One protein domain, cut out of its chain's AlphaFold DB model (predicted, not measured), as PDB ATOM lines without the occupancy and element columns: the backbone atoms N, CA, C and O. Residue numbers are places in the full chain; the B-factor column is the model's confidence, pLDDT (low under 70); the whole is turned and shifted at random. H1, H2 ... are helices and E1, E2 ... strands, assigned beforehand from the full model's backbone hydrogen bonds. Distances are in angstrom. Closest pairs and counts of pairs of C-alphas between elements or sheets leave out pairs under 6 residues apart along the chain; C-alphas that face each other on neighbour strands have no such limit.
ATOM      1  N   TRP A   6       9.003 -15.782  10.841       94.88
ATOM      2  CA  TRP A   6       8.619 -17.167  10.587       94.88
ATOM      3  C   TRP A   6       7.270 -17.454  11.248       94.88
ATOM      4  O   TRP A   6       7.070 -17.073  12.403       94.88
ATOM      5  N   PHE A   7       6.361 -18.121  10.537       96.62
ATOM      6  CA  PHE A   7       5.049 -18.511  11.048       96.62
ATOM      7  C   PHE A   7       4.857 -20.026  11.004       96.62
ATOM      8  O   PHE A   7       5.095 -20.663   9.977       96.62
ATOM      9  N   GLU A   8       4.361 -20.561  12.116       95.44
ATOM     10  CA  GLU A   8       3.899 -21.944  12.241       95.44
ATOM     11  C   GLU A   8       2.369 -21.935  12.287       95.44
ATOM     12  O   GLU A   8       1.779 -21.172  13.059       95.44
ATOM     13  N   LEU A   9       1.742 -22.751  11.440       96.62
ATOM     14  CA  LEU A   9       0.308 -23.027  11.398       96.62
ATOM     15  C   LEU A   9      -0.004 -24.500  11.675       96.62
ATOM     16  O   LEU A   9      -1.170 -24.811  11.904       96.62
ATOM     17  N   PHE A  10       0.976 -25.404  11.648       94.56
ATOM     18  CA  PHE A  10       0.811 -26.749  12.195       94.56
ATOM     19  C   PHE A  10       0.865 -26.670  13.726       94.56
ATOM     20  O   PHE A  10       1.863 -26.247  14.307       94.56
ATOM     21  N   GLY A  11      -0.243 -27.028  14.377       93.00
ATOM     22  CA  GLY A  11      -0.497 -26.721  15.785       93.00
ATOM     23  C   GLY A  11      -1.101 -25.325  15.983       93.00
ATOM     24  O   GLY A  11      -1.776 -24.780  15.107       93.00
ATOM     25  N   ASP A  12      -0.900 -24.740  17.165       92.69
ATOM     26  CA  ASP A  12      -1.291 -23.348  17.432       92.69
ATOM     27  C   ASP A  12      -0.525 -22.368  16.528       92.69
ATOM     28  O   ASP A  12       0.654 -22.567  16.254       92.69
ATOM     29  N   VAL A  13      -1.153 -21.249  16.136       95.62
ATOM     30  CA  VAL A  13      -0.462 -20.204  15.356       95.62
ATOM     31  C   VAL A  13       0.669 -19.590  16.181       95.62
ATOM     32  O   VAL A  13       0.410 -18.872  17.155       95.62
ATOM     33  N   ARG A  14       1.920 -19.806  15.761       95.19
ATOM     34  CA  ARG A  14       3.118 -19.189  16.359       95.19
ATOM     35  C   ARG A  14       3.785 -18.249  15.357       95.19
ATOM     36  O   ARG A  14       3.654 -18.395  14.144       95.19
ATOM     37  N   CYS A  15       4.489 -17.250  15.880       96.25
ATOM     38  CA  CYS A  15       5.285 -16.309  15.100       96.25
ATOM     39  C   CYS A  15       6.630 -16.114  15.793       96.25
ATOM     40  O   CYS A  15       6.665 -15.875  17.000       96.25
ATOM     41  N   THR A  16       7.717 -16.185  15.033       94.75
ATOM     42  CA  THR A  16       9.091 -16.053  15.522       94.75
ATOM     43  C   THR A  16       9.835 -15.049  14.646       94.75
ATOM     44  O   THR A  16       9.776 -15.132  13.425       94.75
ATOM     45  N   VAL A  17      10.544 -14.094  15.244       92.25
ATOM     46  CA  VAL A  17      11.339 -13.074  14.534       92.25
ATOM     47  C   VAL A  17      12.745 -13.103  15.105       92.25
ATOM     48  O   VAL A  17      12.901 -13.026  16.321       92.25
ATOM     49  N   ASP A  18      13.762 -13.266  14.257       87.44
ATOM     50  CA  ASP A  18      15.170 -13.372  14.673       87.44
ATOM     51  C   ASP A  18      15.396 -14.429  15.786       87.44
ATOM     52  O   ASP A  18      16.188 -14.255  16.713       87.44
ATOM     53  N   GLY A  19      14.640 -15.533  15.723       85.25
ATOM     54  CA  GLY A  19      14.647 -16.609  16.722       85.25
ATOM     55  C   GLY A  19      13.887 -16.315  18.025       85.25
ATOM     56  O   GLY A  19      13.874 -17.165  18.910       85.25
ATOM     57  N   GLN A  20      13.249 -15.148  18.168       90.00
ATOM     58  CA  GLN A  20      12.454 -14.769  19.343       90.00
ATOM     59  C   GLN A  20      10.943 -14.919  19.088       90.00
ATOM     60  O   GLN A  20      10.447 -14.397  18.086       90.00
ATOM     61  N   PRO A  21      10.180 -15.580  19.980       92.69
ATOM     62  CA  PRO A  21       8.739 -15.744  19.812       92.69
ATOM     63  C   PRO A  21       7.986 -14.423  20.035       92.69
ATOM     64  O   PRO A  21       8.178 -13.723  21.032       92.69
ATOM     65  N   VAL A  22       7.070 -14.104  19.124       93.81
ATOM     66  CA  VAL A  22       6.140 -12.976  19.227       93.81
ATOM     67  C   VAL A  22       4.888 -13.433  19.970       93.81
ATOM     68  O   VAL A  22       4.232 -14.395  19.577       93.81
ATOM     69  N   SER A  23       4.519 -12.723  21.037       92.75
ATOM     70  CA  SER A  23       3.278 -13.008  21.766       92.75
ATOM     71  C   SER A  23       2.062 -12.679  20.896       92.75
ATOM     72  O   SER A  23       1.850 -11.521  20.531       92.75
ATOM     73  N   LEU A  24       1.263 -13.695  20.569       93.81
ATOM     74  CA  LEU A  24       0.045 -13.566  19.770       93.81
ATOM     75  C   LEU A  24      -1.218 -13.703  20.642       93.81
ATOM     76  O   LEU A  24      -1.227 -14.460  21.614       93.81
ATOM     77  N   PRO A  25      -2.310 -12.994  20.307       92.25
ATOM     78  CA  PRO A  25      -3.580 -13.116  21.014       92.25
ATOM     79  C   PRO A  25      -4.290 -14.437  20.675       92.25
ATOM     80  O   PRO A  25      -4.622 -14.683  19.518       92.25
ATOM     81  N   GLY A  26      -4.579 -15.261  21.685       90.44
ATOM     82  CA  GLY A  26      -5.291 -16.534  21.509       90.44
ATOM     83  C   GLY A  26      -6.756 -16.394  21.062       90.44
ATOM     84  O   GLY A  26      -7.354 -15.317  21.119       90.44
ATOM     85  N   GLY A  27      -7.358 -17.510  20.642       91.69
ATOM     86  CA  GLY A  27      -8.758 -17.574  20.202       91.69
ATOM     87  C   GLY A  27      -8.987 -16.982  18.806       91.69
ATOM     88  O   GLY A  27      -8.149 -17.123  17.919       91.69
ATOM     89  N   LYS A  28     -10.133 -16.316  18.598       92.69
ATOM     90  CA  LYS A  28     -10.549 -15.789  17.280       92.69
ATOM     91  C   LYS A  28      -9.544 -14.828  16.612       92.69
ATOM     92  O   LYS A  28      -9.391 -14.927  15.398       92.69
ATOM     93  N   PRO A  29      -8.802 -13.963  17.332       95.75
ATOM     94  CA  PRO A  29      -7.684 -13.217  16.751       95.75
ATOM     95  C   PRO A  29      -6.588 -14.101  16.127       95.75
ATOM     96  O   PRO A  29      -6.190 -13.844  14.995       95.75
ATOM     97  N   SER A  30      -6.133 -15.151  16.820       94.88
ATOM     98  CA  SER A  30      -5.153 -16.113  16.290       94.88
ATOM     99  C   SER A  30      -5.713 -16.879  15.084       94.88
ATOM    100  O   SER A  30      -5.064 -16.935  14.042       94.88
ATOM    101  N   LEU A  31      -6.966 -17.346  15.156       93.44
ATOM    102  CA  LEU A  31      -7.625 -18.007  14.023       93.44
ATOM    103  C   LEU A  31      -7.721 -17.084  12.792       93.44
ATOM    104  O   LEU A  31      -7.397 -17.512  11.689       93.44
ATOM    105  N   LEU A  32      -8.067 -15.801  12.967       96.06
ATOM    106  CA  LEU A  32      -8.074 -14.821  11.872       96.06
ATOM    107  C   LEU A  32      -6.681 -14.634  11.255       96.06
ATOM    108  O   LEU A  32      -6.568 -14.510  10.037       96.06
ATOM    109  N   LEU A  33      -5.623 -14.616  12.073       97.00
ATOM    110  CA  LEU A  33      -4.247 -14.566  11.577       97.00
ATOM    111  C   LEU A  33      -3.915 -15.817  10.750       97.00
ATOM    112  O   LEU A  33      -3.372 -15.680   9.655       97.00
ATOM    113  N   GLY A  34      -4.308 -17.002  11.226       95.81
ATOM    114  CA  GLY A  34      -4.206 -18.260  10.487       95.81
ATOM    115  C   GLY A  34      -4.881 -18.187   9.117       95.81
ATOM    116  O   GLY A  34      -4.225 -18.400   8.102       95.81
ATOM    117  N   LEU A  35      -6.154 -17.773   9.058       94.06
ATOM    118  CA  LEU A  35      -6.909 -17.617   7.803       94.06
ATOM    119  C   LEU A  35      -6.236 -16.651   6.806       94.06
ATOM    120  O   LEU A  35      -6.279 -16.884   5.596       94.06
ATOM    121  N   LEU A  36      -5.589 -15.582   7.289       96.25
ATOM    122  CA  LEU A  36      -4.798 -14.683   6.440       96.25
ATOM    123  C   LEU A  36      -3.492 -15.333   5.955       96.25
ATOM    124  O   LEU A  36      -3.126 -15.153   4.795       96.25
ATOM    125  N   LEU A  37      -2.793 -16.083   6.811       96.69
ATOM    126  CA  LEU A  37      -1.528 -16.750   6.478       96.69
ATOM    127  C   LEU A  37      -1.725 -17.932   5.515       96.69
ATOM    128  O   LEU A  37      -0.917 -18.094   4.602       96.69
ATOM    129  N   LEU A  38      -2.845 -18.663   5.596       92.88
ATOM    130  CA  LEU A  38      -3.253 -19.656   4.583       92.88
ATOM    131  C   LEU A  38      -3.389 -19.044   3.174       92.88
ATOM    132  O   LEU A  38      -3.275 -19.740   2.169       92.88
ATOM    133  N   ARG A  39      -3.560 -17.720   3.076       91.81
ATOM    134  CA  ARG A  39      -3.532 -16.956   1.820       91.81
ATOM    135  C   ARG A  39      -2.461 -15.853   1.837       91.81
ATOM    136  O   ARG A  39      -2.700 -14.761   1.321       91.81
ATOM    137  N   ALA A  40      -1.282 -16.133   2.404       94.25
ATOM    138  CA  ALA A  40      -0.154 -15.198   2.498       94.25
ATOM    139  C   ALA A  40       0.101 -14.426   1.184       94.25
ATOM    140  O   ALA A  40       0.101 -14.992   0.087       94.25
ATOM    141  N   GLY A  41       0.254 -13.102   1.284       92.44
ATOM    142  CA  GLY A  41       0.427 -12.206   0.135       92.44
ATOM    143  C   GLY A  41      -0.829 -11.962  -0.721       92.44
ATOM    144  O   GLY A  41      -0.787 -11.121  -1.624       92.44
ATOM    145  N   ARG A  42      -1.965 -12.620  -0.449       92.62
ATOM    146  CA  ARG A  42      -3.222 -12.477  -1.210       92.62
ATOM    147  C   ARG A  42      -4.329 -11.810  -0.369       92.62
ATOM    148  O   ARG A  42      -4.313 -11.909   0.856       92.62
ATOM    149  N   PRO A  43      -5.294 -11.107  -0.993       94.00
ATOM    150  CA  PRO A  43      -6.465 -10.589  -0.286       94.00
ATOM    151  C   PRO A  43      -7.427 -11.695   0.172       94.00
ATOM    152  O   PRO A  43      -7.706 -12.634  -0.576       94.00
ATOM    153  N   VAL A  44      -8.007 -11.518   1.358       93.81
ATOM    154  CA  VAL A  44      -9.111 -12.312   1.920       93.81
ATOM    155  C   VAL A  44     -10.275 -11.375   2.226       93.81
ATOM    156  O   VAL A  44     -10.079 -10.293   2.799       93.81
ATOM    157  N   ARG A  45     -11.489 -11.742   1.807       93.31
ATOM    158  CA  ARG A  45     -12.675 -10.888   1.957       93.31
ATOM    159  C   ARG A  45     -13.170 -10.885   3.407       93.31
ATOM    160  O   ARG A  45     -13.054 -11.899   4.092       93.31
ATOM    161  N   PRO A  46     -13.812  -9.799   3.880       91.75
ATOM    162  CA  PRO A  46     -14.397  -9.778   5.217       91.75
ATOM    163  C   PRO A  46     -15.485 -10.836   5.437       91.75
ATOM    164  O   PRO A  46     -15.661 -11.237   6.576       91.75
ATOM    165  N   SER A  47     -16.198 -11.283   4.393       88.81
ATOM    166  CA  SER A  47     -17.141 -12.409   4.498       88.81
ATOM    167  C   SER A  47     -16.409 -13.716   4.795       88.81
ATOM    168  O   SER A  47     -16.657 -14.298   5.833       88.81
ATOM    169  N   GLU A  48     -15.397 -14.078   3.998       89.06
ATOM    170  CA  GLU A  48     -14.606 -15.307   4.195       89.06
ATOM    171  C   GLU A  48     -13.971 -15.380   5.599       89.06
ATOM    172  O   GLU A  48     -13.881 -16.448   6.198       89.06
ATOM    173  N   LEU A  49     -13.553 -14.231   6.153       93.19
ATOM    174  CA  LEU A  49     -13.058 -14.143   7.531       93.19
ATOM    175  C   LEU A  49     -14.163 -14.261   8.592       93.19
ATOM    176  O   LEU A  49     -13.866 -14.663   9.709       93.19
ATOM    177  N   ILE A  50     -15.403 -13.875   8.291       92.25
ATOM    178  CA  ILE A  50     -16.547 -14.079   9.189       92.25
ATOM    179  C   ILE A  50     -16.943 -15.553   9.165       92.25
ATOM    180  O   ILE A  50     -16.988 -16.163  10.228       92.25
ATOM    181  N   ASP A  51     -17.113 -16.127   7.975       87.00
ATOM    182  CA  ASP A  51     -17.496 -17.525   7.761       87.00
ATOM    183  C   ASP A  51     -16.474 -18.478   8.427       87.00
ATOM    184  O   ASP A  51     -16.841 -19.424   9.117       87.00
ATOM    185  N   GLY A  52     -15.171 -18.175   8.328       87.06
ATOM    186  CA  GLY A  52     -14.110 -18.939   9.002       87.06
ATOM    187  C   GLY A  52     -13.975 -18.712  10.519       87.06
ATOM    188  O   GLY A  52     -13.275 -19.473  11.184       87.06
ATOM    189  N   LEU A  53     -14.606 -17.677  11.089       91.62
ATOM    190  CA  LEU A  53     -14.593 -17.381  12.534       91.62
ATOM    191  C   LEU A  53     -15.906 -17.740  13.249       91.62
ATOM    192  O   LEU A  53     -15.913 -17.878  14.480       91.62
ATOM    193  N   TRP A  54     -17.006 -17.822  12.506       90.94
ATOM    194  CA  TRP A  54     -18.365 -18.111  12.957       90.94
ATOM    195  C   TRP A  54     -19.120 -18.827  11.813       90.94
ATOM    196  O   TRP A  54     -19.883 -18.172  11.104       90.94
ATOM    197  N   PRO A  55     -18.897 -20.137  11.601       79.12
ATOM    198  CA  PRO A  55     -19.453 -20.844  10.442       79.12
ATOM    199  C   PRO A  55     -20.981 -21.003  10.469       79.12
ATOM    200  O   PRO A  55     -21.588 -21.071   9.407       79.12
ATOM    201  N   GLU A  56     -21.599 -21.033  11.655       80.50
ATOM    202  CA  GLU A  56     -23.052 -21.220  11.819       80.50
ATOM    203  C   GLU A  56     -23.769 -19.942  12.283       80.50
ATOM    204  O   GLU A  56     -24.678 -19.462  11.611       80.50
ATOM    205  N   ASP A  57     -23.341 -19.364  13.415       84.44
ATOM    206  CA  ASP A  57     -23.963 -18.179  14.031       84.44
ATOM    207  C   ASP A  57     -22.995 -16.972  14.066       84.44
ATOM    208  O   ASP A  57     -22.295 -16.730  15.065       84.44
ATOM    209  N   PRO A  58     -22.875 -16.213  12.958       88.81
ATOM    210  CA  PRO A  58     -22.124 -14.968  12.927       88.81
ATOM    211  C   PRO A  58     -22.902 -13.849  13.642       88.81
ATOM    212  O   PRO A  58     -23.988 -13.465  13.205       88.81
ATOM    213  N   PRO A  59     -22.342 -13.220  14.697       90.12
ATOM    214  CA  PRO A  59     -23.036 -12.161  15.417       90.12
ATOM    215  C   PRO A  59     -23.297 -10.964  14.499       90.12
ATOM    216  O   PRO A  59     -22.475 -10.629  13.646       90.12
ATOM    217  N   ALA A  60     -24.371 -10.210  14.746       89.50
ATOM    218  CA  ALA A  60     -24.701  -9.006  13.969       89.50
ATOM    219  C   ALA A  60     -23.550  -7.968  13.895       89.50
ATOM    220  O   ALA A  60     -23.480  -7.156  12.971       89.50
ATOM    221  N   SER A  61     -22.614  -8.005  14.851       92.38
ATOM    222  CA  SER A  61     -21.405  -7.175  14.911       92.38
ATOM    223  C   SER A  61     -20.144  -7.818  14.300       92.38
ATOM    224  O   SER A  61     -19.063  -7.238  14.423       92.38
ATOM    225  N   ALA A  62     -20.232  -8.967  13.617       92.00
ATOM    226  CA  ALA A  62     -19.081  -9.751  13.143       92.00
ATOM    227  C   ALA A  62     -18.072  -8.930  12.318       92.00
ATOM    228  O   ALA A  62     -16.871  -9.002  12.571       92.00
ATOM    229  N   ARG A  63     -18.541  -8.049  11.417       92.62
ATOM    230  CA  ARG A  63     -17.664  -7.110  10.683       92.62
ATOM    231  C   ARG A  63     -16.856  -6.211  11.630       92.62
ATOM    232  O   ARG A  63     -15.647  -6.074  11.463       92.62
ATOM    233  N   ALA A  64     -17.490  -5.631  12.650       92.25
ATOM    234  CA  ALA A  64     -16.817  -4.784  13.640       92.25
ATOM    235  C   ALA A  64     -15.822  -5.578  14.512       92.25
ATOM    236  O   ALA A  64     -14.751  -5.067  14.859       92.25
ATOM    237  N   LEU A  65     -16.128  -6.842  14.816       96.75
ATOM    238  CA  LEU A  65     -15.209  -7.746  15.509       96.75
ATOM    239  C   LEU A  65     -13.988  -8.093  14.642       96.75
ATOM    240  O   LEU A  65     -12.871  -8.012  15.144       96.75
ATOM    241  N   VAL A  66     -14.155  -8.336  13.337       97.06
ATOM    242  CA  VAL A  66     -13.034  -8.488  12.385       97.06
ATOM    243  C   VAL A  66     -12.132  -7.246  12.378       97.06
ATOM    244  O   VAL A  66     -10.915  -7.380  12.512       97.06
ATOM    245  N   HIS A  67     -12.695  -6.029  12.327       95.00
ATOM    246  CA  HIS A  67     -11.908  -4.790  12.456       95.00
ATOM    247  C   HIS A  67     -11.129  -4.727  13.785       95.00
ATOM    248  O   HIS A  67      -9.964  -4.319  13.803       95.00
ATOM    249  N   THR A  68     -11.753  -5.152  14.888       97.25
ATOM    250  CA  THR A  68     -11.137  -5.191  16.225       97.25
ATOM    251  C   THR A  68      -9.974  -6.184  16.273       97.25
ATOM    252  O   THR A  68      -8.883  -5.823  16.713       97.25
ATOM    253  N   TYR A  69     -10.166  -7.401  15.762       97.75
ATOM    254  CA  TYR A  69      -9.143  -8.446  15.728       97.75
ATOM    255  C   TYR A  69      -7.969  -8.061  14.818       97.75
ATOM    256  O   TYR A  69      -6.820  -8.194  15.231       97.75
ATOM    257  N   VAL A  70      -8.216  -7.475  13.640       97.38
ATOM    258  CA  VAL A  70      -7.143  -6.948  12.770       97.38
ATOM    259  C   VAL A  70      -6.358  -5.824  13.458       97.38
ATOM    260  O   VAL A  70      -5.130  -5.795  13.374       97.38
ATOM    261  N   SER A  71      -7.030  -4.914  14.171       96.12
ATOM    262  CA  SER A  71      -6.366  -3.861  14.956       96.12
ATOM    263  C   SER A  71      -5.494  -4.446  16.077       96.12
ATOM    264  O   SER A  71      -4.340  -4.048  16.254       96.12
ATOM    265  N   GLN A  72      -6.006  -5.457  16.786       96.50
ATOM    266  CA  GLN A  72      -5.271  -6.182  17.818       96.50
ATOM    267  C   GLN A  72      -4.036  -6.887  17.238       96.50
ATOM    268  O   GLN A  72      -2.941  -6.712  17.771       96.50
ATOM    269  N   LEU A  73      -4.174  -7.626  16.135       97.06
ATOM    270  CA  LEU A  73      -3.066  -8.326  15.482       97.06
ATOM    271  C   LEU A  73      -1.982  -7.363  14.988       97.06
ATOM    272  O   LEU A  73      -0.810  -7.591  15.272       97.06
ATOM    273  N   ARG A  74      -2.353  -6.245  14.346       96.69
ATOM    274  CA  ARG A  74      -1.404  -5.188  13.937       96.69
ATOM    275  C   ARG A  74      -0.544  -4.695  15.104       96.69
ATOM    276  O   ARG A  74       0.641  -4.439  14.918       96.69
ATOM    277  N   ARG A  75      -1.114  -4.591  16.312       94.69
ATOM    278  CA  ARG A  75      -0.373  -4.190  17.520       94.69
ATOM    279  C   ARG A  75       0.608  -5.260  18.016       94.69
ATOM    280  O   ARG A  75       1.655  -4.883  18.529       94.69
ATOM    281  N   HIS A  76       0.277  -6.547  17.893       94.12
ATOM    282  CA  HIS A  76       1.141  -7.643  18.359       94.12
ATOM    283  C   HIS A  76       2.247  -7.969  17.344       94.12
ATOM    284  O   HIS A  76       3.396  -8.140  17.730       94.12
ATOM    285  N   LEU A  77       1.920  -7.980  16.047       93.19
ATOM    286  CA  LEU A  77       2.885  -8.201  14.963       93.19
ATOM    287  C   LEU A  77       3.820  -6.996  14.768       93.19
ATOM    288  O   LEU A  77       5.000  -7.167  14.469       93.19
ATOM    289  N   GLY A  78       3.324  -5.767  14.942       90.06
ATOM    290  CA  GLY A  78       4.136  -4.553  14.851       90.06
ATOM    291  C   GLY A  78       4.848  -4.418  13.500       90.06
ATOM    292  O   GLY A  78       4.203  -4.264  12.466       90.06
ATOM    293  N   LYS A  79       6.188  -4.455  13.515       86.12
ATOM    294  CA  LYS A  79       7.028  -4.424  12.302       86.12
ATOM    295  C   LYS A  79       7.317  -5.808  11.706       86.12
ATOM    296  O   LYS A  79       7.863  -5.856  10.613       86.12
ATOM    297  N   ALA A  80       6.980  -6.898  12.399       83.88
ATOM    298  CA  ALA A  80       7.257  -8.255  11.936       83.88
ATOM    299  C   ALA A  80       6.471  -8.582  10.661       83.88
ATOM    300  O   ALA A  80       7.048  -9.021   9.675       83.88
ATOM    301  N   ALA A  81       5.162  -8.321  10.669       89.88
ATOM    302  CA  ALA A  81       4.275  -8.567   9.539       89.88
ATOM    303  C   ALA A  81       3.184  -7.494   9.459       89.88
ATOM    304  O   ALA A  81       2.488  -7.220  10.441       89.88
ATOM    305  N   ALA A  82       3.000  -6.908   8.276       92.56
ATOM    306  CA  ALA A  82       1.953  -5.923   8.040       92.56
ATOM    307  C   ALA A  82       0.656  -6.606   7.584       92.56
ATOM    308  O   ALA A  82       0.624  -7.283   6.558       92.56
ATOM    309  N   ILE A  83      -0.440  -6.388   8.318       96.81
ATOM    310  CA  ILE A  83      -1.791  -6.674   7.816       96.81
ATOM    311  C   ILE A  83      -2.305  -5.406   7.145       96.81
ATOM    312  O   ILE A  83      -2.614  -4.417   7.811       96.81
ATOM    313  N   GLU A  84      -2.415  -5.422   5.830       96.31
ATOM    314  CA  GLU A  84      -2.863  -4.307   5.004       96.31
ATOM    315  C   GLU A  84      -4.385  -4.336   4.833       96.31
ATOM    316  O   GLU A  84      -4.989  -5.401   4.684       96.31
ATOM    317  N   THR A  85      -5.013  -3.158   4.833       95.56
ATOM    318  CA  THR A  85      -6.385  -3.016   4.331       95.56
ATOM    319  C   THR A  85      -6.289  -2.733   2.837       95.56
ATOM    320  O   THR A  85      -5.699  -1.729   2.445       95.56
ATOM    321  N   VAL A  86      -6.862  -3.601   2.011       93.12
ATOM    322  CA  VAL A  86      -6.914  -3.465   0.547       93.12
ATOM    323  C   VAL A  86      -8.364  -3.287   0.095       93.12
ATOM    324  O   VAL A  86      -9.286  -3.546   0.866       93.12
ATOM    325  N   ALA A  87      -8.586  -2.858  -1.152       79.44
ATOM    326  CA  ALA A  87      -9.902  -2.421  -1.644       79.44
ATOM    327  C   ALA A  87     -11.076  -3.380  -1.341       79.44
ATOM    328  O   ALA A  87     -12.179  -2.915  -1.077       79.44
ATOM    329  N   ASN A  88     -10.828  -4.697  -1.333       81.12
ATOM    330  CA  ASN A  88     -11.841  -5.736  -1.108       81.12
ATOM    331  C   ASN A  88     -11.567  -6.632   0.122       81.12
ATOM    332  O   ASN A  88     -12.062  -7.758   0.172       81.12
ATOM    333  N   GLY A  89     -10.781  -6.175   1.108       93.31
ATOM    334  CA  GLY A  89     -10.567  -6.924   2.354       93.31
ATOM    335  C   GLY A  89      -9.199  -6.719   3.002       93.31
ATOM    336  O   GLY A  89      -8.683  -5.602   3.058       93.31
ATOM    337  N   TYR A  90      -8.618  -7.807   3.504       96.81
ATOM    338  CA  TYR A  90      -7.343  -7.800   4.222       96.81
ATOM    339  C   TYR A  90      -6.309  -8.674   3.530       96.81
ATOM    340  O   TYR A  90      -6.641  -9.728   2.999       96.81
ATOM    341  N   ARG A  91      -5.048  -8.255   3.568       96.12
ATOM    342  CA  ARG A  91      -3.900  -9.041   3.102       96.12
ATOM    343  C   ARG A  91      -2.836  -9.023   4.187       96.12
ATOM    344  O   ARG A  91      -2.540  -7.952   4.709       96.12
ATOM    345  N   ILE A  92      -2.228 -10.166   4.491       96.75
ATOM    346  CA  ILE A  92      -0.975 -10.183   5.252       96.75
ATOM    347  C   ILE A  92       0.210 -10.136   4.281       96.75
ATOM    348  O   ILE A  92       0.321 -10.960   3.372       96.75
ATOM    349  N   ALA A  93       1.059  -9.123   4.435       93.88
ATOM    350  CA  ALA A  93       2.258  -8.909   3.634       93.88
ATOM    351  C   ALA A  93       3.424  -9.713   4.230       93.88
ATOM    352  O   ALA A  93       4.292  -9.174   4.914       93.88
ATOM    353  N   VAL A  94       3.383 -11.026   4.005       94.00
ATOM    354  CA  VAL A  94       4.403 -12.008   4.399       94.00
ATOM    355  C   VAL A  94       4.685 -12.893   3.176       94.00
ATOM    356  O   VAL A  94       3.717 -13.308   2.528       94.00
ATOM    357  N   PRO A  95       5.957 -13.166   2.826       92.00
ATOM    358  CA  PRO A  95       6.293 -14.104   1.756       92.00
ATOM    359  C   PRO A  95       5.779 -15.518   2.090       92.00
ATOM    360  O   PRO A  95       5.933 -15.943   3.237       92.00
ATOM    361  N   PRO A  96       5.164 -16.269   1.156       92.19
ATOM    362  CA  PRO A  96       4.667 -17.617   1.441       92.19
ATOM    363  C   PRO A  96       5.732 -18.553   2.035       92.19
ATOM    364  O   PRO A  96       5.443 -19.295   2.964       92.19
ATOM    365  N   GLU A  97       6.982 -18.461   1.586       90.50
ATOM    366  CA  GLU A  97       8.138 -19.232   2.067       90.50
ATOM    367  C   GLU A  97       8.503 -19.004   3.549       90.50
ATOM    368  O   GLU A  97       9.340 -19.733   4.099       90.50
ATOM    369  N   ASN A  98       7.861 -18.035   4.205       93.69
ATOM    370  CA  ASN A  98       7.973 -17.746   5.633       93.69
ATOM    371  C   ASN A  98       6.847 -18.384   6.476       93.69
ATOM    372  O   ASN A  98       6.767 -18.118   7.675       93.69
ATOM    373  N   VAL A  99       6.001 -19.227   5.872       95.75
ATOM    374  CA  VAL A  99       4.947 -20.001   6.548       95.75
ATOM    375  C   VAL A  99       5.139 -21.494   6.259       95.75
ATOM    376  O   VAL A  99       5.326 -21.892   5.106       95.75
ATOM    377  N   ASP A 100       5.076 -22.327   7.292       93.69
ATOM    378  CA  ASP A 100       5.247 -23.787   7.216       93.69
ATOM    379  C   ASP A 100       4.345 -24.499   6.188       93.69
ATOM    380  O   ASP A 100       4.849 -25.261   5.360       93.69
ATOM    381  N   VAL A 101       3.042 -24.210   6.163       94.50
ATOM    382  CA  VAL A 101       2.075 -24.845   5.250       94.50
ATOM    383  C   VAL A 101       2.420 -24.603   3.776       94.50
ATOM    384  O   VAL A 101       2.303 -25.496   2.937       94.50
ATOM    385  N   HIS A 102       2.923 -23.409   3.447       93.25
ATOM    386  CA  HIS A 102       3.324 -23.074   2.082       93.25
ATOM    387  C   HIS A 102       4.631 -23.758   1.709       93.25
ATOM    388  O   HIS A 102       4.795 -24.113   0.544       93.25
ATOM    389  N   ARG A 103       5.531 -24.021   2.669       90.56
ATOM    390  CA  ARG A 103       6.711 -24.863   2.421       90.56
ATOM    391  C   ARG A 103       6.338 -26.305   2.110       90.56
ATOM    392  O   ARG A 103       6.988 -26.885   1.249       90.56
ATOM    393  N   LEU A 104       5.300 -26.858   2.740       89.88
ATOM    394  CA  LEU A 104       4.796 -28.197   2.412       89.88
ATOM    395  C   LEU A 104       4.288 -28.263   0.963       89.88
ATOM    396  O   LEU A 104       4.770 -29.077   0.172       89.88
ATOM    397  N   HIS A 105       3.398 -27.340   0.584       88.38
ATOM    398  CA  HIS A 105       2.888 -27.221  -0.791       88.38
ATOM    399  C   HIS A 105       3.991 -26.968  -1.826       88.38
ATOM    400  O   HIS A 105       3.902 -27.426  -2.964       88.38
ATOM    401  N   ASP A 106       5.033 -26.224  -1.459       89.94
ATOM    402  CA  ASP A 106       6.144 -25.883  -2.347       89.94
ATOM    403  C   ASP A 106       7.174 -27.020  -2.470       89.94
ATOM    404  O   ASP A 106       7.682 -27.267  -3.563       89.94
ATOM    405  N   ALA A 107       7.423 -27.775  -1.396       87.56
ATOM    406  CA  ALA A 107       8.264 -28.972  -1.407       87.56
ATOM    407  C   ALA A 107       7.698 -30.060  -2.331       87.56
ATOM    408  O   ALA A 107       8.454 -30.664  -3.084       87.56
ATOM    409  N   ALA A 108       6.375 -30.244  -2.372       82.06
ATOM    410  CA  ALA A 108       5.730 -31.206  -3.273       82.06
ATOM    411  C   ALA A 108       5.857 -30.863  -4.775       82.06
ATOM    412  O   ALA A 108       5.697 -31.746  -5.626       82.06
ATOM    413  N   ARG A 109       6.178 -29.599  -5.102       86.44
ATOM    414  CA  ARG A 109       6.482 -29.128  -6.467       86.44
ATOM    415  C   ARG A 109       7.970 -29.200  -6.825       86.44
ATOM    416  O   ARG A 109       8.301 -29.026  -7.995       86.44
ATOM    417  N   ARG A 110       8.860 -29.408  -5.849       84.19
ATOM    418  CA  ARG A 110      10.308 -29.546  -6.059       84.19
ATOM    419  C   ARG A 110      10.714 -31.012  -6.039       84.19
ATOM    420  O   ARG A 110      10.179 -31.796  -5.263       84.19
ATOM    421  N   ASP A 111      11.719 -31.344  -6.837       82.44
ATOM    422  CA  ASP A 111      12.417 -32.627  -6.764       82.44
ATOM    423  C   ASP A 111      13.676 -32.471  -5.892       82.44
ATOM    424  O   ASP A 111      14.800 -32.406  -6.382       82.44
ATOM    425  N   ASP A 112      13.464 -32.257  -4.587       85.06
ATOM    426  CA  ASP A 112      14.518 -32.027  -3.589       85.06
ATOM    427  C   ASP A 112      14.199 -32.790  -2.287       85.06
ATOM    428  O   ASP A 112      13.417 -32.305  -1.460       85.06
ATOM    429  N   PRO A 113      14.832 -33.957  -2.062       83.62
ATOM    430  CA  PRO A 113      14.660 -34.764  -0.853       83.62
ATOM    431  C   PRO A 113      14.945 -34.023   0.459       83.62
ATOM    432  O   PRO A 113      14.342 -34.339   1.486       83.62
ATOM    433  N   THR A 114      15.818 -33.007   0.442       85.25
ATOM    434  CA  THR A 114      16.122 -32.193   1.629       85.25
ATOM    435  C   THR A 114      14.938 -31.294   1.972       85.25
ATOM    436  O   THR A 114      14.537 -31.202   3.135       85.25
ATOM    437  N   ALA A 115      14.333 -30.664   0.960       83.75
ATOM    438  CA  ALA A 115      13.113 -29.882   1.132       83.75
ATOM    439  C   ALA A 115      11.937 -30.757   1.593       83.75
ATOM    440  O   ALA A 115      11.155 -30.312   2.433       83.75
ATOM    441  N   TRP A 116      11.834 -31.997   1.098       85.56
ATOM    442  CA  TRP A 116      10.803 -32.951   1.521       85.56
ATOM    443  C   TRP A 116      10.922 -33.294   3.009       85.56
ATOM    444  O   TRP A 116       9.953 -33.129   3.746       85.56
ATOM    445  N   ALA A 117      12.112 -33.694   3.473       85.50
ATOM    446  CA  ALA A 117      12.355 -34.044   4.875       85.50
ATOM    447  C   ALA A 117      12.027 -32.885   5.835       85.50
ATOM    448  O   ALA A 117      11.354 -33.078   6.849       85.50
ATOM    449  N   VAL A 118      12.455 -31.663   5.491       85.06
ATOM    450  CA  VAL A 118      12.167 -30.458   6.285       85.06
ATOM    451  C   VAL A 118      10.668 -30.148   6.303       85.06
ATOM    452  O   VAL A 118      10.125 -29.843   7.362       85.06
ATOM    453  N   ALA A 119       9.985 -30.233   5.159       88.94
ATOM    454  CA  ALA A 119       8.550 -29.972   5.072       88.94
ATOM    455  C   ALA A 119       7.711 -30.991   5.861       88.94
ATOM    456  O   ALA A 119       6.800 -30.594   6.586       88.94
ATOM    457  N   LEU A 120       8.048 -32.281   5.768       86.19
ATOM    458  CA  LEU A 120       7.392 -33.344   6.531       86.19
ATOM    459  C   LEU A 120       7.552 -33.108   8.039       86.19
ATOM    460  O   LEU A 120       6.547 -33.080   8.748       86.19
ATOM    461  N   GLY A 121       8.777 -32.830   8.505       87.38
ATOM    462  CA  GLY A 121       9.071 -32.567   9.920       87.38
ATOM    463  C   GLY A 121       8.394 -31.317  10.496       87.38
ATOM    464  O   GLY A 121       8.047 -31.308  11.673       87.38
ATOM    465  N   LEU A 122       8.149 -30.286   9.679       87.06
ATOM    466  CA  LEU A 122       7.340 -29.124  10.076       87.06
ATOM    467  C   LEU A 122       5.843 -29.454  10.200       87.06
ATOM    468  O   LEU A 122       5.126 -28.761  10.912       87.06
ATOM    469  N   SER A 123       5.366 -30.495   9.515       90.88
ATOM    470  CA  SER A 123       3.940 -30.807   9.368       90.88
ATOM    471  C   SER A 123       3.402 -31.855  10.349       90.88
ATOM    472  O   SER A 123       2.379 -32.472  10.065       90.88
ATOM    473  N   ALA A 124       4.070 -32.088  11.482       83.44
ATOM    474  CA  ALA A 124       3.705 -33.152  12.423       83.44
ATOM    475  C   ALA A 124       2.387 -32.907  13.193       83.44
ATOM    476  O   ALA A 124       1.717 -33.865  13.574       83.44
ATOM    477  N   GLU A 125       2.010 -31.646  13.431       91.25
ATOM    478  CA  GLU A 125       0.766 -31.275  14.123       91.25
ATOM    479  C   GLU A 125      -0.380 -30.969  13.122       91.25
ATOM    480  O   GLU A 125      -0.115 -30.539  11.994       91.25
ATOM    481  N   PRO A 126      -1.666 -31.132  13.502       89.69
ATOM    482  CA  PRO A 126      -2.805 -30.708  12.683       89.69
ATOM    483  C   PRO A 126      -2.823 -29.194  12.434       89.69
ATOM    484  O   PRO A 126      -2.473 -28.400  13.311       89.69
ATOM    485  N   LEU A 127      -3.297 -28.777  11.262       92.50
ATOM    486  CA  LEU A 127      -3.395 -27.377  10.866       92.50
ATOM    487  C   LEU A 127      -4.309 -26.601  11.831       92.50
ATOM    488  O   LEU A 127      -5.426 -27.020  12.144       92.50
ATOM    489  N   LEU A 128      -3.819 -25.460  12.314       92.50
ATOM    490  CA  LEU A 128      -4.479 -24.564  13.265       92.50
ATOM    491  C   LEU A 128      -4.985 -25.286  14.526       92.50
ATOM    492  O   LEU A 128      -6.043 -24.942  15.050       92.50
ATOM    493  N   ALA A 129      -4.234 -26.285  15.002       89.00
ATOM    494  CA  ALA A 129      -4.561 -27.153  16.133       89.00
ATOM    495  C   ALA A 129      -5.887 -27.925  15.964       89.00
ATOM    496  O   ALA A 129      -6.625 -28.122  16.931       89.00
ATOM    497  N   GLY A 130      -6.205 -28.348  14.734       83.38
ATOM    498  CA  GLY A 130      -7.361 -29.206  14.446       83.38
ATOM    499  C   GLY A 130      -8.706 -28.491  14.602       83.38
ATOM    500  O   GLY A 130      -9.680 -29.084  15.061       83.38
ATOM    501  N   ARG A 131      -8.763 -27.193  14.280       83.50
ATOM    502  CA  ARG A 131     -10.003 -26.404  14.355       83.50
ATOM    503  C   ARG A 131     -10.993 -26.858  13.290       83.50
ATOM    504  O   ARG A 131     -10.792 -26.592  12.109       83.50
ATOM    505  N   ASP A 132     -12.096 -27.439  13.743       78.88
ATOM    506  CA  ASP A 132     -13.236 -27.772  12.898       78.88
ATOM    507  C   ASP A 132     -13.993 -26.502  12.469       78.88
ATOM    508  O   ASP A 132     -14.883 -25.995  13.154       78.88
ATOM    509  N   VAL A 133     -13.542 -25.913  11.360       78.06
ATOM    510  CA  VAL A 133     -14.266 -24.893  10.594       78.06
ATOM    511  C   VAL A 133     -14.105 -25.211   9.100       78.06
ATOM    512  O   VAL A 133     -13.002 -25.591   8.694       78.06
ATOM    513  N   PRO A 134     -15.128 -25.019   8.242       73.25
ATOM    514  CA  PRO A 134     -15.150 -25.602   6.892       73.25
ATOM    515  C   PRO A 134     -13.928 -25.284   6.016       73.25
ATOM    516  O   PRO A 134     -13.427 -26.146   5.298       73.25
ATOM    517  N   PHE A 135     -13.396 -24.058   6.102       71.88
ATOM    518  CA  PHE A 135     -12.199 -23.664   5.351       71.88
ATOM    519  C   PHE A 135     -10.919 -24.366   5.837       71.88
ATOM    520  O   PHE A 135     -10.047 -24.681   5.030       71.88
ATOM    521  N   VAL A 136     -10.800 -24.616   7.144       81.69
ATOM    522  CA  VAL A 136      -9.634 -25.288   7.735       81.69
ATOM    523  C   VAL A 136      -9.707 -26.789   7.496       81.69
ATOM    524  O   VAL A 136      -8.691 -27.363   7.136       81.69
ATOM    525  N   VAL A 137     -10.895 -27.398   7.568       78.75
ATOM    526  CA  VAL A 137     -11.113 -28.801   7.170       78.75
ATOM    527  C   VAL A 137     -10.741 -29.017   5.699       78.75
ATOM    528  O   VAL A 137     -10.003 -29.945   5.374       78.75
ATOM    529  N   ALA A 138     -11.173 -28.119   4.805       78.00
ATOM    530  CA  ALA A 138     -10.830 -28.199   3.387       78.00
ATOM    531  C   ALA A 138      -9.316 -28.058   3.127       78.00
ATOM    532  O   ALA A 138      -8.775 -28.782   2.293       78.00
ATOM    533  N   GLU A 139      -8.614 -27.156   3.822       83.25
ATOM    534  CA  GLU A 139      -7.158 -27.006   3.671       83.25
ATOM    535  C   GLU A 139      -6.376 -28.137   4.362       83.25
ATOM    536  O   GLU A 139      -5.371 -28.589   3.821       83.25
ATOM    537  N   GLN A 140      -6.863 -28.660   5.491       87.94
ATOM    538  CA  GLN A 140      -6.325 -29.843   6.168       87.94
ATOM    539  C   GLN A 140      -6.350 -31.056   5.228       87.94
ATOM    540  O   GLN A 140      -5.316 -31.681   5.015       87.94
ATOM    541  N   ALA A 141      -7.472 -31.306   4.545       82.00
ATOM    542  CA  ALA A 141      -7.551 -32.363   3.538       82.00
ATOM    543  C   ALA A 141      -6.535 -32.166   2.391       82.00
ATOM    544  O   ALA A 141      -5.939 -33.134   1.921       82.00
ATOM    545  N   ARG A 142      -6.270 -30.925   1.944       84.94
ATOM    546  CA  ARG A 142      -5.212 -30.653   0.944       84.94
ATOM    547  C   ARG A 142      -3.818 -30.940   1.498       84.94
ATOM    548  O   ARG A 142      -3.005 -31.535   0.796       84.94
ATOM    549  N   VAL A 143      -3.550 -30.515   2.732       90.12
ATOM    550  CA  VAL A 143      -2.304 -30.782   3.463       90.12
ATOM    551  C   VAL A 143      -2.054 -32.280   3.576       90.12
ATOM    552  O   VAL A 143      -0.944 -32.710   3.282       90.12
ATOM    553  N   ASP A 144      -3.057 -33.071   3.956       85.94
ATOM    554  CA  ASP A 144      -2.890 -34.506   4.192       85.94
ATOM    555  C   ASP A 144      -2.584 -35.260   2.891       85.94
ATOM    556  O   ASP A 144      -1.591 -35.984   2.837       85.94
ATOM    557  N   ASN A 145      -3.318 -34.977   1.806       86.69
ATOM    558  CA  ASN A 145      -3.019 -35.502   0.464       86.69
ATOM    559  C   ASN A 145      -1.585 -35.159  -0.000       86.69
ATOM    560  O   ASN A 145      -0.877 -35.986  -0.587       86.69
ATOM    561  N   VAL A 146      -1.134 -33.925   0.259       88.00
ATOM    562  CA  VAL A 146       0.231 -33.487  -0.070       88.00
ATOM    563  C   VAL A 146       1.263 -34.187   0.816       88.00
ATOM    564  O   VAL A 146       2.288 -34.633   0.298       88.00
ATOM    565  N   ARG A 147       1.003 -34.317   2.123       88.38
ATOM    566  CA  ARG A 147       1.890 -34.984   3.083       88.38
ATOM    567  C   ARG A 147       2.063 -36.456   2.722       88.38
ATOM    568  O   ARG A 147       3.201 -36.906   2.666       88.38
ATOM    569  N   GLU A 148       0.985 -37.174   2.418       86.00
ATOM    570  CA  GLU A 148       1.026 -38.582   2.003       86.00
ATOM    571  C   GLU A 148       1.884 -38.771   0.738       86.00
ATOM    572  O   GLU A 148       2.850 -39.538   0.736       86.00
ATOM    573  N   THR A 149       1.608 -37.980  -0.307       86.88
ATOM    574  CA  THR A 149       2.374 -37.987  -1.567       86.88
ATOM    575  C   THR A 149       3.865 -37.719  -1.322       86.88
ATOM    576  O   THR A 149       4.734 -38.366  -1.911       86.88
ATOM    577  N   LEU A 150       4.178 -36.750  -0.458       88.19
ATOM    578  CA  LEU A 150       5.546 -36.345  -0.142       88.19
ATOM    579  C   LEU A 150       6.275 -37.390   0.714       88.19
ATOM    580  O   LEU A 150       7.453 -37.659   0.477       88.19
ATOM    581  N   GLN A 151       5.571 -38.011   1.661       88.12
ATOM    582  CA  GLN A 151       6.074 -39.079   2.520       88.12
ATOM    583  C   GLN A 151       6.444 -40.318   1.699       88.12
ATOM    584  O   GLN A 151       7.533 -40.867   1.880       88.12
ATOM    585  N   LEU A 152       5.589 -40.705   0.745       88.06
ATOM    586  CA  LEU A 152       5.856 -41.809  -0.174       88.06
ATOM    587  C   LEU A 152       7.104 -41.540  -1.029       88.06
ATOM    588  O   LEU A 152       7.995 -42.388  -1.083       88.06
TER     589      LEU A 152
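Overview. This is residues 6 to 152 of the 602 residues of the protein "DNA-binding transcriptional activator of the SARP family" of Ornithinimicrobium cerasi (UniProt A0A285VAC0). Picture two lobes joined along a long axis: in one, H1 is at the core with H3 crossing it, H2 near its side and the E3-E4 hairpin over it; in the other, the helical hairpin H4-H5 packs on the last part of the long helix H6. A small E1-E2 hairpin lies between them, its E1 near the start of H4. The printed part has 147 residues, with six named helices and four named strands in the order E1 E2 H1 H2 H3 E3 E4 H4 H5 H6; it has two antiparallel two-strand sheets, E1 - E2 and E3 - E4, and is mostly helix. It is compact, with a radius of gyration of the C-alphas of 15.3 A and spans of 48 by 35 by 27 A.

Arrangement. Start with E1, residues 6 to 8, and E2, residues 14 to 17, an antiparallel hairpin in which N 6 and O 16 are 2.8 A apart, within hydrogen-bond range. Next look at H1, residues 28 to 37, and H3, residues 62 to 77: they touch, about perpendicular at 75 degrees, through residues 69 to 73 of H3 alone, and the closest C-alphas are those of Pro 29 and Tyr 69, 5.1 A. H2, residues 46 to 51, touches H3 through residues 62 to 66 of H3 alone, closest at the C-alphas of Ile 50 and Ala 62, 6.4 A. H1 and H2 are close but not clearly touching, with the C-alphas of Leu 32 and Leu 49 closest at 6.6 A. E3, residues 82 to 86, and E4, residues 89 to 93, form an antiparallel hairpin, with N 84 and O 91 within hydrogen-bond range at 2.8 A; the closest C-alphas of H1 and E4 are those of Leu 36 and Ile 92, 6.0 A. Then find H4, residues 100 to 107, and H5, residues 113 to 122, a helical hairpin that touches at a shallow tilt of 22 degrees, opposite ways, closest at the C-alphas of Leu 104 and Ala 119, 4.9 A. H6, residues 134 to 152, touches H4 with residues 143 to 150 alone, at a steep tilt of 45 degrees, closest at the C-alphas of His 105 and Val 146, 6.8 A. H5 and H6 also form a helical hairpin, closest at the C-alphas of Trp 116 and Leu 150, 6.5 A. H1 and H6 are only just apart, at 8.1 A. In H1, H2, H3, H4, H5 and H6 every O i to N i+4 pair is within hydrogen-bond range.

Along the chain. Find C-alpha 6, where E1 begins, at (8.619, -17.167, 10.587). H3 runs 22.1 A from C-alpha 62 at (-19.081, -9.751, 13.143) to C-alpha 77. H1 measures 14.1 A, H5 14.3 A and E4 13.0 A. H6, the longest helix, runs 27.5 A and ends with C-alpha 152 at (5.856, -41.809, -0.174).

Size, cuts and confidence. The two C-alphas farthest apart, those of Ala 60 and Pro 113, are 49.3 A apart. The printed part has no cut, and the link from H5 to H6, with 11 residues between them, is long. The mean pLDDT of the printed part is 90.2, and no printed residue is under 70.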